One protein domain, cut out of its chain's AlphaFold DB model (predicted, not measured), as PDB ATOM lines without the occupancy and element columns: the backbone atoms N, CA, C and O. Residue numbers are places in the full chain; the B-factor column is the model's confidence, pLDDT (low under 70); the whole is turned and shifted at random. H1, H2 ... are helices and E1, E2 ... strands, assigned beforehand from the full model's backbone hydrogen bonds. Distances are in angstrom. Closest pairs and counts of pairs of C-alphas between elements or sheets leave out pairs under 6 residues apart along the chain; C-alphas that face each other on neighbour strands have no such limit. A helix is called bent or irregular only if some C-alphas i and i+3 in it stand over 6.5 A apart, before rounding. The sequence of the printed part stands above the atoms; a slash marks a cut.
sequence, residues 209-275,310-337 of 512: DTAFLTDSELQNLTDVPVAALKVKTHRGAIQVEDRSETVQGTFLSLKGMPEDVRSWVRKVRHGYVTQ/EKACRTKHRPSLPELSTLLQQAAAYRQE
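AT A GLANCE: This is residues 209 to 275 and 310 to 337 of the 512 residues of the protein "Hypothetical protein" of Symbiodinium sp. KB8 (UniProt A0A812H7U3). A four-stranded antiparallel sheet, strongly twisted and curled like part of a barrel, has H1 packed on it along E1; H4, the longest helix, reaches to one end of the long axis, and the tail of residues 271 to 275 to the other. The printed part has 95 residues, with four named helices and four named strands in the order E1 H1 E2 E3 H2 E4 H3 H4; the sheet runs E2 E3 E1 E4, and the class is mixed. The whole is compact, with a radius of gyration of the C-alphas of 13.7 A, and only just elongated, spanning 49 by 32 by 25 A.

HOW THE PARTS SIT: Inner strands E1, residues 209 to 214, and E3, residues 246 to 252, have N 250 and O 213 within hydrogen-bond range at 2.8 A. Edge strand E2, residues 235 to 239, forms a hairpin with E3, with N 247 and O 238 2.8 A apart; edge strand E4, residues 266 to 270, neighbours E1, with N 268 and O 210 2.8 A apart. H1, residues 215 to 222, is on the sheet, over E1 at a height over the sheet of 8.4 A, along the strands at 19 degrees on the local plane. With H2, residues 259 to 264, there are two split strand-helix-strand units, each with a strand between its two same-way strands: E1, H1, E2 and E3, H2, E4, both crossovers right-handed. H4, residues 324 to 337, only just touches H1, with 3 pairs of C-alphas within 8 A, by residues 327 to 331 alone; the closest C-alphas, of Thr 222 and Leu 328, are 5.9 A apart. H3, residues 315 to 320, is apart from H4 and only just irregular, with C-alphas 316 and 319 6.9 A apart. H2 and H3 are not on the sheet. Every O i to N i+4 pair is within hydrogen-bond range in H1 and H4, against 1 of 2 in H2 and 0 of 2 in H3, where 2 of 3 O i to N i+3 pairs are.

IN THESE COORDINATES: E1 begins at C-alpha 209, (385.019, 294.963, 441.081), and H4 ends at C-alpha 337, (383.162, 327.660, 433.153). H4 is 19.8 A long, E3 18.3 A and E1 16.2 A.

THE WHOLE: Residues 276 to 309 are cut out, with 14.4 A between C-alphas 275 and 310. H1 to E2 is a long link. Confidence is under 70 at residues 233, 241 to 244, 270 to 275 and 310 to 320.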
ATOM      1  N   ASP A 209     383.951 294.143 440.544       79.50
ATOM      2  CA  ASP A 209     385.019 294.963 441.081       79.50
ATOM      3  C   ASP A 209     384.799 296.397 440.589       79.50
ATOM      4  O   ASP A 209     384.571 296.638 439.397       79.50
ATOM      5  N   THR A 210     384.802 297.340 441.522       83.31
ATOM      6  CA  THR A 210     384.702 298.780 441.271       83.31
ATOM      7  C   THR A 210     386.015 299.450 441.646       83.31
ATOM      8  O   THR A 210     386.828 298.893 442.383       83.31
ATOM      9  N   ALA A 211     386.239 300.649 441.124       86.81
ATOM     10  CA  ALA A 211     387.266 301.526 441.655       86.81
ATOM     11  C   ALA A 211     386.669 302.307 442.826       86.81
ATOM     12  O   ALA A 211     385.565 302.838 442.697       86.81
ATOM     13  N   PHE A 212     387.394 302.424 443.931       87.69
ATOM     14  CA  PHE A 212     387.086 303.386 444.981       87.69
ATOM     15  C   PHE A 212     388.222 304.392 445.100       87.69
ATOM     16  O   PHE A 212     389.386 304.013 445.238       87.69
ATOM     17  N   LEU A 213     387.849 305.666 445.056       87.69
ATOM     18  CA  LEU A 213     388.724 306.800 445.315       87.69
ATOM     19  C   LEU A 213     388.146 307.582 446.490       87.69
ATOM     20  O   LEU A 213     386.952 307.895 446.503       87.69
ATOM     21  N   THR A 214     388.993 307.912 447.455       88.62
ATOM     22  CA  THR A 214     388.698 308.934 448.465       88.62
ATOM     23  C   THR A 214     388.460 310.298 447.820       88.62
ATOM     24  O   THR A 214     388.820 310.526 446.663       88.62
ATOM     25  N   ASP A 215     387.862 311.229 448.564       86.62
ATOM     26  CA  ASP A 215     387.621 312.584 448.053       86.62
ATOM     27  C   ASP A 215     388.924 313.288 447.627       86.62
ATOM     28  O   ASP A 215     388.929 313.974 446.608       86.62
ATOM     29  N   SER A 216     390.029 313.069 448.347       85.75
ATOM     30  CA  SER A 216     391.353 313.605 448.009       85.75
ATOM     31  C   SER A 216     391.968 312.940 446.775       85.75
ATOM     32  O   SER A 216     392.408 313.643 445.872       85.75
ATOM     33  N   GLU A 217     391.960 311.606 446.677       89.12
ATOM     34  CA  GLU A 217     392.474 310.902 445.487       89.12
ATOM     35  C   GLU A 217     391.656 311.244 444.225       89.12
ATOM     36  O   GLU A 217     392.220 311.357 443.139       89.12
ATOM     37  N   LEU A 218     390.337 311.446 444.356       87.94
ATOM     38  CA  LEU A 218     389.483 311.882 443.248       87.94
ATOM     39  C   LEU A 218     389.738 313.348 442.876       87.94
ATOM     40  O   LEU A 218     389.861 313.643 441.692       87.94
ATOM     41  N   GLN A 219     389.859 314.251 443.855       88.06
ATOM     42  CA  GLN A 219     390.184 315.657 443.600       88.06
ATOM     43  C   GLN A 219     391.546 315.804 442.910       88.06
ATOM     44  O   GLN A 219     391.633 316.545 441.935       88.06
ATOM     45  N   ASN A 220     392.563 315.049 443.337       87.75
ATOM     46  CA  ASN A 220     393.894 315.021 442.715       87.75
ATOM     47  C   ASN A 220     393.893 314.423 441.294       87.75
ATOM     48  O   ASN A 220     394.804 314.687 440.521       87.75
ATOM     49  N   LEU A 221     392.893 313.605 440.942       87.38
ATOM     50  CA  LEU A 221     392.716 313.072 439.585       87.38
ATOM     51  C   LEU A 221     391.926 314.005 438.659       87.38
ATOM     52  O   LEU A 221     391.913 313.779 437.451       87.38
ATOM     53  N   THR A 222     391.222 315.007 439.195       87.31
ATOM     54  CA  THR A 222     390.353 315.897 438.406       87.31
ATOM     55  C   THR A 222     390.675 317.386 438.539       87.31
ATOM     56  O   THR A 222     390.033 318.180 437.855       87.31
ATOM     57  N   ASP A 223     391.621 317.776 439.398       85.69
ATOM     58  CA  ASP A 223     391.952 319.147 439.848       85.69
ATOM     59  C   ASP A 223     390.721 320.014 440.189       85.69
ATOM     60  O   ASP A 223     390.698 321.225 439.985       85.69
ATOM     61  N   VAL A 224     389.646 319.374 440.655       86.06
ATOM     62  CA  VAL A 224     388.312 319.972 440.807       86.06
ATOM     63  C   VAL A 224     387.654 319.417 442.074       86.06
ATOM     64  O   VAL A 224     387.688 318.200 442.277       86.06
ATOM     65  N   PRO A 225     387.020 320.255 442.920       84.75
ATOM     66  CA  PRO A 225     386.338 319.787 444.123       84.75
ATOM     67  C   PRO A 225     385.244 318.756 443.814       84.75
ATOM     68  O   PRO A 225     384.356 318.991 442.992       84.75
ATOM     69  N   VAL A 226     385.235 317.639 444.549       81.81
ATOM     70  CA  VAL A 226     384.312 316.498 444.342       81.81
ATOM     71  C   VAL A 226     382.825 316.897 444.377       81.81
ATOM     72  O   VAL A 226     381.976 316.230 443.780       81.81
ATOM     73  N   ALA A 227     382.486 318.014 445.028       81.56
ATOM     74  CA  ALA A 227     381.141 318.586 445.027       81.56
ATOM     75  C   ALA A 227     380.640 319.007 443.626       81.56
ATOM     76  O   ALA A 227     379.444 318.863 443.351       81.56
ATOM     77  N   ALA A 228     381.528 319.480 442.743       79.94
ATOM     78  CA  ALA A 228     381.196 319.935 441.388       79.94
ATOM     79  C   ALA A 228     380.921 318.768 440.420       79.94
ATOM     80  O   ALA A 228     380.054 318.871 439.552       79.94
ATOM     81  N   LEU A 229     381.572 317.616 440.633       79.38
ATOM     82  CA  LEU A 229     381.486 316.411 439.789       79.38
ATOM     83  C   LEU A 229     380.121 315.686 439.837       79.38
ATOM     84  O   LEU A 229     379.965 314.611 439.267       79.38
ATOM     85  N   LYS A 230     379.122 316.219 440.555       79.56
ATOM     86  CA  LYS A 230     377.729 315.714 440.626       79.56
ATOM     87  C   LYS A 230     377.555 314.246 441.090       79.56
ATOM     88  O   LYS A 230     376.420 313.786 441.192       79.56
ATOM     89  N   VAL A 231     378.621 313.548 441.504       77.38
ATOM     90  CA  VAL A 231     378.692 312.108 441.872       77.38
ATOM     91  C   VAL A 231     377.866 311.650 443.094       77.38
ATOM     92  O   VAL A 231     378.051 310.538 443.584       77.38
ATOM     93  N   LYS A 232     376.930 312.462 443.607       70.94
ATOM     94  CA  LYS A 232     376.223 312.259 444.893       70.94
ATOM     95  C   LYS A 232     375.549 310.885 445.054       70.94
ATOM     96  O   LYS A 232     375.428 310.409 446.176       70.94
ATOM     97  N   THR A 233     375.130 310.242 443.964       68.38
ATOM     98  CA  THR A 233     374.493 308.908 443.949       68.38
ATOM     99  C   THR A 233     375.461 307.721 444.004       68.38
ATOM    100  O   THR A 233     375.003 306.588 444.131       68.38
ATOM    101  N   HIS A 234     376.773 307.960 443.913       75.31
ATOM    102  CA  HIS A 234     377.824 306.930 443.842       75.31
ATOM    103  C   HIS A 234     378.851 307.060 444.974       75.31
ATOM    104  O   HIS A 234     379.917 306.447 444.926       75.31
ATOM    105  N   ARG A 235     378.532 307.859 445.995       79.06
ATOM    106  CA  ARG A 235     379.351 308.023 447.196       79.06
ATOM    107  C   ARG A 235     379.018 306.960 448.238       79.06
ATOM    108  O   ARG A 235     377.877 306.512 448.334       79.06
ATOM    109  N   GLY A 236     380.008 306.593 449.040       78.12
ATOM    110  CA  GLY A 236     379.843 305.675 450.162       78.12
ATOM    111  C   GLY A 236     381.077 305.648 451.054       78.12
ATOM    112  O   GLY A 236     381.963 306.494 450.929       78.12
ATOM    113  N   ALA A 237     381.116 304.677 451.963       78.88
ATOM    114  CA  ALA A 237     382.200 304.510 452.918       78.88
ATOM    115  C   ALA A 237     382.691 303.060 452.949       78.88
ATOM    116  O   ALA A 237     381.904 302.133 452.748       78.88
ATOM    117  N   ILE A 238     383.984 302.877 453.209       77.06
ATOM    118  CA  ILE A 238     384.650 301.574 453.293       77.06
ATOM    119  C   ILE A 238     385.512 301.555 454.548       77.06
ATOM    120  O   ILE A 238     386.218 302.521 454.828       77.06
ATOM    121  N   GLN A 239     385.464 300.452 455.289       75.69
ATOM    122  CA  GLN A 239     386.371 300.223 456.405       75.69
ATOM    123  C   GLN A 239     387.702 299.670 455.882       75.69
ATOM    124  O   GLN A 239     387.709 298.675 455.159       75.69
ATOM    125  N   VAL A 240     388.814 300.325 456.216       73.81
ATOM    126  CA  VAL A 240     390.168 299.896 455.833       73.81
ATOM    127  C   VAL A 240     390.704 298.941 456.897       73.81
ATOM    128  O   VAL A 240     390.753 299.302 458.075       73.81
ATOM    129  N   GLU A 241     391.099 297.730 456.494       59.53
ATOM    130  CA  GLU A 241     391.501 296.656 457.418       59.53
ATOM    131  C   GLU A 241     392.683 297.077 458.312       59.53
ATOM    132  O   GLU A 241     392.606 296.914 459.529       59.53
ATOM    133  N   ASP A 242     393.695 297.744 457.744       63.44
ATOM    134  CA  ASP A 242     394.936 298.160 458.425       63.44
ATOM    135  C   ASP A 242     394.738 299.067 459.652       63.44
ATOM    136  O   ASP A 242     395.618 299.163 460.508       63.44
ATOM    137  N   ARG A 243     393.610 299.790 459.726       59.84
ATOM    138  CA  ARG A 243     393.345 300.797 460.775       59.84
ATOM    139  C   ARG A 243     391.974 300.681 461.432       59.84
ATOM    140  O   ARG A 243     391.689 301.407 462.377       59.84
ATOM    141  N   SER A 244     391.098 299.810 460.927       65.62
ATOM    142  CA  SER A 244     389.658 299.789 461.249       65.62
ATOM    143  C   SER A 244     388.911 301.111 460.972       65.62
ATOM    144  O   SER A 244     387.748 301.247 461.359       65.62
ATOM    145  N   GLU A 245     389.542 302.069 460.287       77.56
ATOM    146  CA  GLU A 245     389.001 303.395 459.971       77.56
ATOM    147  C   GLU A 245     388.001 303.331 458.807       77.56
ATOM    148  O   GLU A 245     388.242 302.680 457.789       77.56
ATOM    149  N   THR A 246     386.882 304.044 458.941       79.31
ATOM    150  CA  THR A 246     385.841 304.138 457.906       79.31
ATOM    151  C   THR A 246     386.086 305.361 457.028       79.31
ATOM    152  O   THR A 246     385.770 306.488 457.407       79.31
ATOM    153  N   VAL A 247     386.625 305.132 455.834       82.88
ATOM    154  CA  VAL A 247     387.003 306.173 454.874       82.88
ATOM    155  C   VAL A 247     385.866 306.414 453.879       82.88
ATOM    156  O   VAL A 247     385.298 305.463 453.342       82.88
ATOM    157  N   GLN A 248     385.524 307.681 453.615       84.81
ATOM    158  CA  GLN A 248     384.529 308.048 452.598       84.81
ATOM    159  C   GLN A 248     385.160 308.330 451.231       84.81
ATOM    160  O   GLN A 248     386.312 308.751 451.132       84.81
ATOM    161  N   GLY A 249     384.380 308.099 450.177       87.38
ATOM    162  CA  GLY A 249     384.815 308.297 448.800       87.38
ATOM    163  C   GLY A 249     383.713 308.015 447.782       87.38
ATOM    164  O   GLY A 249     382.521 307.984 448.115       87.38
ATOM    165  N   THR A 250     384.119 307.806 446.531       87.00
ATOM    166  CA  THR A 250     383.241 307.609 445.371       87.00
ATOM    167  C   THR A 250     383.588 306.319 444.629       87.00
ATOM    168  O   THR A 250     384.757 306.029 444.377       87.00
ATOM    169  N   PHE A 251     382.560 305.562 444.243       86.62
ATOM    170  CA  PHE A 251     382.682 304.356 443.426       86.62
ATOM    171  C   PHE A 251     382.652 304.695 441.932       86.62
ATOM    172  O   PHE A 251     381.641 305.190 441.425       86.62
ATOM    173  N   LEU A 252     383.737 304.388 441.219       86.81
ATOM    174  CA  LEU A 252     383.843 304.525 439.765       86.81
ATOM    175  C   LEU A 252     383.820 303.162 439.059       86.81
ATOM    176  O   LEU A 252     384.123 302.107 439.624       86.81
ATOM    177  N   SER A 253     383.501 303.200 437.770       85.62
ATOM    178  CA  SER A 253     383.671 302.072 436.861       85.62
ATOM    179  C   SER A 253     385.157 301.814 436.576       85.62
ATOM    180  O   SER A 253     385.889 302.727 436.199       85.62
ATOM    181  N   LEU A 254     385.600 300.552 436.670       84.38
ATOM    182  CA  LEU A 254     386.923 300.125 436.181       84.38
ATOM    183  C   LEU A 254     387.000 300.058 434.640       84.38
ATOM    184  O   LEU A 254     388.087 299.866 434.090       84.38
ATOM    185  N   LYS A 255     385.871 300.171 433.923       82.56
ATOM    186  CA  LYS A 255     385.833 300.203 432.451       82.56
ATOM    187  C   LYS A 255     386.306 301.574 431.957       82.56
ATOM    188  O   LYS A 255     385.857 302.596 432.458       82.56
ATOM    189  N   GLY A 256     387.209 301.579 430.973       81.19
ATOM    190  CA  GLY A 256     387.766 302.810 430.394       81.19
ATOM    191  C   GLY A 256     388.729 303.583 431.307       81.19
ATOM    192  O   GLY A 256     389.149 304.674 430.942       81.19
ATOM    193  N   MET A 257     389.082 303.044 432.478       87.00
ATOM    194  CA  MET A 257     390.097 303.626 433.358       87.00
ATOM    195  C   MET A 257     391.507 303.360 432.790       87.00
ATOM    196  O   MET A 257     391.787 302.191 432.499       87.00
ATOM    197  N   PRO A 258     392.379 304.384 432.649       88.62
ATOM    198  CA  PRO A 258     393.770 304.217 432.219       88.62
ATOM    199  C   PRO A 258     394.549 303.263 433.124       88.62
ATOM    200  O   PRO A 258     394.237 303.137 434.310       88.62
ATOM    201  N   GLU A 259     395.566 302.604 432.572       85.44
ATOM    202  CA  GLU A 259     396.348 301.593 433.289       85.44
ATOM    203  C   GLU A 259     397.107 302.186 434.483       85.44
ATOM    204  O   GLU A 259     397.043 301.626 435.578       85.44
ATOM    205  N   ASP A 260     397.681 303.380 434.318       87.94
ATOM    206  CA  ASP A 260     398.399 304.116 435.367       87.94
ATOM    207  C   ASP A 260     397.517 304.323 436.604       87.94
ATOM    208  O   ASP A 260     397.907 303.987 437.720       87.94
ATOM    209  N   VAL A 261     396.278 304.788 436.405       86.62
ATOM    210  CA  VAL A 261     395.293 305.007 437.480       86.62
ATOM    211  C   VAL A 261     394.775 303.676 438.032       86.62
ATOM    212  O   VAL A 261     394.640 303.498 439.242       86.62
ATOM    213  N   ARG A 262     394.516 302.703 437.151       85.88
ATOM    214  CA  ARG A 262     394.054 301.358 437.515       85.88
ATOM    215  C   ARG A 262     395.103 300.587 438.327       85.88
ATOM    216  O   ARG A 262     394.716 299.661 439.041       85.88
ATOM    217  N   SER A 263     396.391 300.919 438.241       84.50
ATOM    218  CA  SER A 263     397.455 300.240 438.989       84.50
ATOM    219  C   SER A 263     397.252 300.384 440.507       84.50
ATOM    220  O   SER A 263     397.062 299.370 441.186       84.50
ATOM    221  N   TRP A 264     397.158 301.624 440.999       83.88
ATOM    222  CA  TRP A 264     397.101 301.990 442.420       83.88
ATOM    223  C   TRP A 264     395.684 302.157 442.990       83.88
ATOM    224  O   TRP A 264     395.508 302.111 444.208       83.88
ATOM    225  N   VAL A 265     394.659 302.323 442.144       86.06
ATOM    226  CA  VAL A 265     393.256 302.422 442.583       86.06
ATOM    227  C   VAL A 265     392.830 301.231 443.448       86.06
ATOM    228  O   VAL A 265     393.031 300.065 443.086       86.06
ATOM    229  N   ARG A 266     392.143 301.525 444.563       83.50
ATOM    230  CA  ARG A 266     391.551 300.507 445.441       83.50
ATOM    231  C   ARG A 266     390.423 299.787 444.699       83.50
ATOM    232  O   ARG A 266     389.392 300.382 444.383       83.50
ATOM    233  N   LYS A 267     390.631 298.501 444.408       84.81
ATOM    234  CA  LYS A 267     389.677 297.631 443.700       84.81
ATOM    235  C   LYS A 267     388.736 296.986 444.712       84.81
ATOM    236  O   LYS A 267     389.151 296.136 445.493       84.81
ATOM    237  N   VAL A 268     387.473 297.401 444.712       74.38
ATOM    238  CA  VAL A 268     386.490 297.012 445.730       74.38
ATOM    239  C   VAL A 268     385.539 295.967 445.170       74.38
ATOM    240  O   VAL A 268     384.765 296.222 444.248       74.38
ATOM    241  N   ARG A 269     385.590 294.769 445.752       72.81
ATOM    242  CA  ARG A 269     384.771 293.625 445.352       72.81
ATOM    243  C   ARG A 269     383.434 293.636 446.085       72.81
ATOM    244  O   ARG A 269     383.305 293.088 447.178       72.81
ATOM    245  N   HIS A 270     382.409 294.229 445.480       63.03
ATOM    246  CA  HIS A 270     381.074 294.232 446.081       63.03
ATOM    247  C   HIS A 270     380.421 292.846 445.989       63.03
ATOM    248  O   HIS A 270     380.053 292.389 444.904       63.03
ATOM    249  N   GLY A 271     380.221 292.206 447.141       54.34
ATOM    250  CA  GLY A 271     379.343 291.049 447.309       54.34
ATOM    251  C   GLY A 271     378.115 291.415 448.144       54.34
ATOM    252  O   GLY A 271     378.250 292.014 449.206       54.34
ATOM    253  N   TYR A 272     376.917 291.036 447.692       50.50
ATOM    254  CA  TYR A 272     375.703 291.106 448.513       50.50
ATOM    255  C   TYR A 272     375.332 289.706 449.009       50.50
ATOM    256  O   TYR A 272     375.086 288.804 448.207       50.50
ATOM    257  N   VAL A 273     375.284 289.522 450.330       48.72
ATOM    258  CA  VAL A 273     374.956 288.238 450.962       48.72
ATOM    259  C   VAL A 273     373.486 288.232 451.378       48.72
ATOM    260  O   VAL A 273     373.129 288.669 452.469       48.72
ATOM    261  N   THR A 274     372.612 287.706 450.516       47.44
ATOM    262  CA  THR A 274     371.200 287.474 450.866       47.44
ATOM    263  C   THR A 274     371.064 286.237 451.764       47.44
ATOM    264  O   THR A 274     370.665 285.167 451.302       47.44
ATOM    265  N   GLN A 275     371.401 286.347 453.052       47.34
ATOM    266  CA  GLN A 275     371.178 285.254 454.004       47.34
ATOM    267  C   GLN A 275     369.694 285.161 454.395       47.34
ATOM    268  O   GLN A 275     369.252 285.743 455.382       47.34
ATOM    269  N   GLU A 310     369.598 297.336 449.250       53.47
ATOM    270  CA  GLU A 310     369.994 298.670 448.774       53.47
ATOM    271  C   GLU A 310     370.233 298.731 447.260       53.47
ATOM    272  O   GLU A 310     370.745 297.791 446.654       53.47
ATOM    273  N   LYS A 311     369.861 299.852 446.624       57.25
ATOM    274  CA  LYS A 311     369.924 299.991 445.158       57.25
ATOM    275  C   LYS A 311     371.347 299.848 444.613       57.25
ATOM    276  O   LYS A 311     371.509 299.183 443.594       57.25
ATOM    277  N   ALA A 312     372.353 300.391 445.302       48.91
ATOM    278  CA  ALA A 312     373.759 300.285 444.904       48.91
ATOM    279  C   ALA A 312     374.230 298.822 444.779       48.91
ATOM    280  O   ALA A 312     374.926 298.476 443.832       48.91
ATOM    281  N   CYS A 313     373.764 297.933 445.663       47.72
ATOM    282  CA  CYS A 313     374.093 296.506 445.636       47.72
ATOM    283  C   CYS A 313     373.384 295.716 444.517       47.72
ATOM    284  O   CYS A 313     373.684 294.539 444.305       47.72
ATOM    285  N   ARG A 314     372.413 296.309 443.804       56.97
ATOM    286  CA  ARG A 314     371.666 295.620 442.739       56.97
ATOM    287  C   ARG A 314     372.434 295.731 441.427       56.97
ATOM    288  O   ARG A 314     372.641 296.825 440.911       56.97
ATOM    289  N   THR A 315     372.724 294.594 440.799       53.12
ATOM    290  CA  THR A 315     373.459 294.495 439.520       53.12
ATOM    291  C   THR A 315     372.915 295.371 438.383       53.12
ATOM    292  O   THR A 315     373.680 295.763 437.505       53.12
ATOM    293  N   LYS A 316     371.625 295.747 438.414       52.62
ATOM    294  CA  LYS A 316     371.016 296.728 437.494       52.62
ATOM    295  C   LYS A 316     371.646 298.131 437.545       52.62
ATOM    296  O   LYS A 316     371.456 298.879 436.595       52.62
ATOM    297  N   HIS A 317     372.374 298.485 438.605       55.12
ATOM    298  CA  HIS A 317     373.041 299.785 438.756       55.12
ATOM    299  C   HIS A 317     374.537 299.771 438.397       55.12
ATOM    300  O   HIS A 317     375.136 300.841 438.287       55.12
ATOM    301  N   ARG A 318     375.131 298.604 438.096       59.00
ATOM    302  CA  ARG A 318     376.501 298.509 437.551       59.00
ATOM    303  C   ARG A 318     376.708 299.355 436.274       59.00
ATOM    304  O   ARG A 318     377.747 299.999 436.194       59.00
ATOM    305  N   PRO A 319     375.753 299.440 435.318       60.12
ATOM    306  CA  PRO A 319     375.875 300.320 434.147       60.12
ATOM    307  C   PRO A 319     375.711 301.818 434.447       60.12
ATOM    308  O   PRO A 319     375.870 302.625 433.540       60.12
ATOM    309  N   SER A 320     375.347 302.194 435.680       68.12
ATOM    310  CA  SER A 320     375.201 303.595 436.106       68.12
ATOM    311  C   SER A 320     376.368 304.106 436.954       68.12
ATOM    312  O   SER A 320     376.286 305.212 437.474       68.12
ATOM    313  N   LEU A 321     377.443 303.327 437.120       77.44
ATOM    314  CA  LEU A 321     378.678 303.825 437.731       77.44
ATOM    315  C   LEU A 321     379.386 304.792 436.764       77.44
ATOM    316  O   LEU A 321     379.543 304.436 435.594       77.44
ATOM    317  N   PRO A 322     379.837 305.975 437.216       82.31
ATOM    318  CA  PRO A 322     380.560 306.915 436.361       82.31
ATOM    319  C   PRO A 322     381.893 306.325 435.870       82.31
ATOM    320  O   PRO A 322     382.625 305.694 436.637       82.31
ATOM    321  N   GLU A 323     382.218 306.542 434.594       87.69
ATOM    322  CA  GLU A 323     383.545 306.252 434.030       87.69
ATOM    323  C   GLU A 323     384.468 307.462 434.257       87.69
ATOM    324  O   GLU A 323     384.019 308.610 434.204       87.69
ATOM    325  N   LEU A 324     385.761 307.226 434.518       85.81
ATOM    326  CA  LEU A 324     386.715 308.302 434.837       85.81
ATOM    327  C   LEU A 324     386.824 309.337 433.704       85.81
ATOM    328  O   LEU A 324     386.895 310.531 433.967       85.81
ATOM    329  N   SER A 325     386.737 308.890 432.449       86.62
ATOM    330  CA  SER A 325     386.660 309.743 431.256       86.62
ATOM    331  C   SER A 325     385.519 310.767 431.323       86.62
ATOM    332  O   SER A 325     385.717 311.933 430.990       86.62
ATOM    333  N   THR A 326     384.339 310.367 431.806       86.81
ATOM    334  CA  THR A 326     383.185 311.261 431.976       86.81
ATOM    335  C   THR A 326     383.416 312.282 433.092       86.81
ATOM    336  O   THR A 326     382.986 313.427 432.968       86.81
ATOM    337  N   LEU A 327     384.113 311.903 434.170       85.62
ATOM    338  CA  LEU A 327     384.449 312.832 435.254       85.62
ATOM    339  C   LEU A 327     385.535 313.831 434.843       85.62
ATOM    340  O   LEU A 327     385.407 315.009 435.160       85.62
ATOM    341  N   LEU A 328     386.536 313.403 434.069       87.12
ATOM    342  CA  LEU A 328     387.539 314.293 433.477       87.12
ATOM    343  C   LEU A 328     386.903 315.297 432.501       87.12
ATOM    344  O   LEU A 328     387.234 316.478 432.538       87.12
ATOM    345  N   GLN A 329     385.928 314.871 431.689       86.94
ATOM    346  CA  GLN A 329     385.148 315.775 430.830       86.94
ATOM    347  C   GLN A 329     384.328 316.790 431.642       86.94
ATOM    348  O   GLN A 329     384.293 317.969 431.296       86.94
ATOM    349  N   GLN A 330     383.694 316.364 432.741       86.06
ATOM    350  CA  GLN A 330     382.963 317.270 433.639       86.06
ATOM    351  C   GLN A 330     383.896 318.246 434.367       86.06
ATOM    352  O   GLN A 330     383.543 319.410 434.534       86.06
ATOM    353  N   ALA A 331     385.090 317.798 434.758       86.88
ATOM    354  CA  ALA A 331     386.113 318.642 435.359       86.88
ATOM    355  C   ALA A 331     386.666 319.671 434.362       86.88
ATOM    356  O   ALA A 331     386.790 320.840 434.709       86.88
ATOM    357  N   ALA A 332     386.938 319.273 433.115       86.81
ATOM    358  CA  ALA A 332     387.374 320.182 432.055       86.81
ATOM    359  C   ALA A 332     386.310 321.246 431.735       86.81
ATOM    360  O   ALA A 332     386.639 322.427 431.656       86.81
ATOM    361  N   ALA A 333     385.035 320.850 431.638       86.25
ATOM    362  CA  ALA A 333     383.925 321.785 431.462       86.25
ATOM    363  C   ALA A 333     383.808 322.769 432.641       86.25
ATOM    364  O   ALA A 333     383.673 323.968 432.423       86.25
ATOM    365  N   TYR A 334     383.942 322.289 433.884       86.00
ATOM    366  CA  TYR A 334     383.938 323.152 435.068       86.00
ATOM    367  C   TYR A 334     385.137 324.117 435.093       86.00
ATOM    368  O   TYR A 334     384.962 325.288 435.415       86.00
ATOM    369  N   ARG A 335     386.343 323.689 434.688       84.44
ATOM    370  CA  ARG A 335     387.491 324.606 434.537       84.44
ATOM    371  C   ARG A 335     387.204 325.695 433.501       84.44
ATOM    372  O   ARG A 335     387.445 326.859 433.786       84.44
ATOM    373  N   GLN A 336     386.650 325.340 432.340       81.06
ATOM    374  CA  GLN A 336     386.276 326.312 431.302       81.06
ATOM    375  C   GLN A 336     385.210 327.305 431.790       81.06
ATOM    376  O   GLN A 336     385.326 328.495 431.519       81.06
ATOM    377  N   GLU A 337     384.221 326.834 432.555       77.12
ATOM    378  CA  GLU A 337     383.162 327.660 433.153       77.12
ATOM    379  C   GLU A 337     383.721 328.681 434.167       77.12
ATOM    380  O   GLU A 337     383.278 329.821 434.166       77.12
TER     381      GLU A 337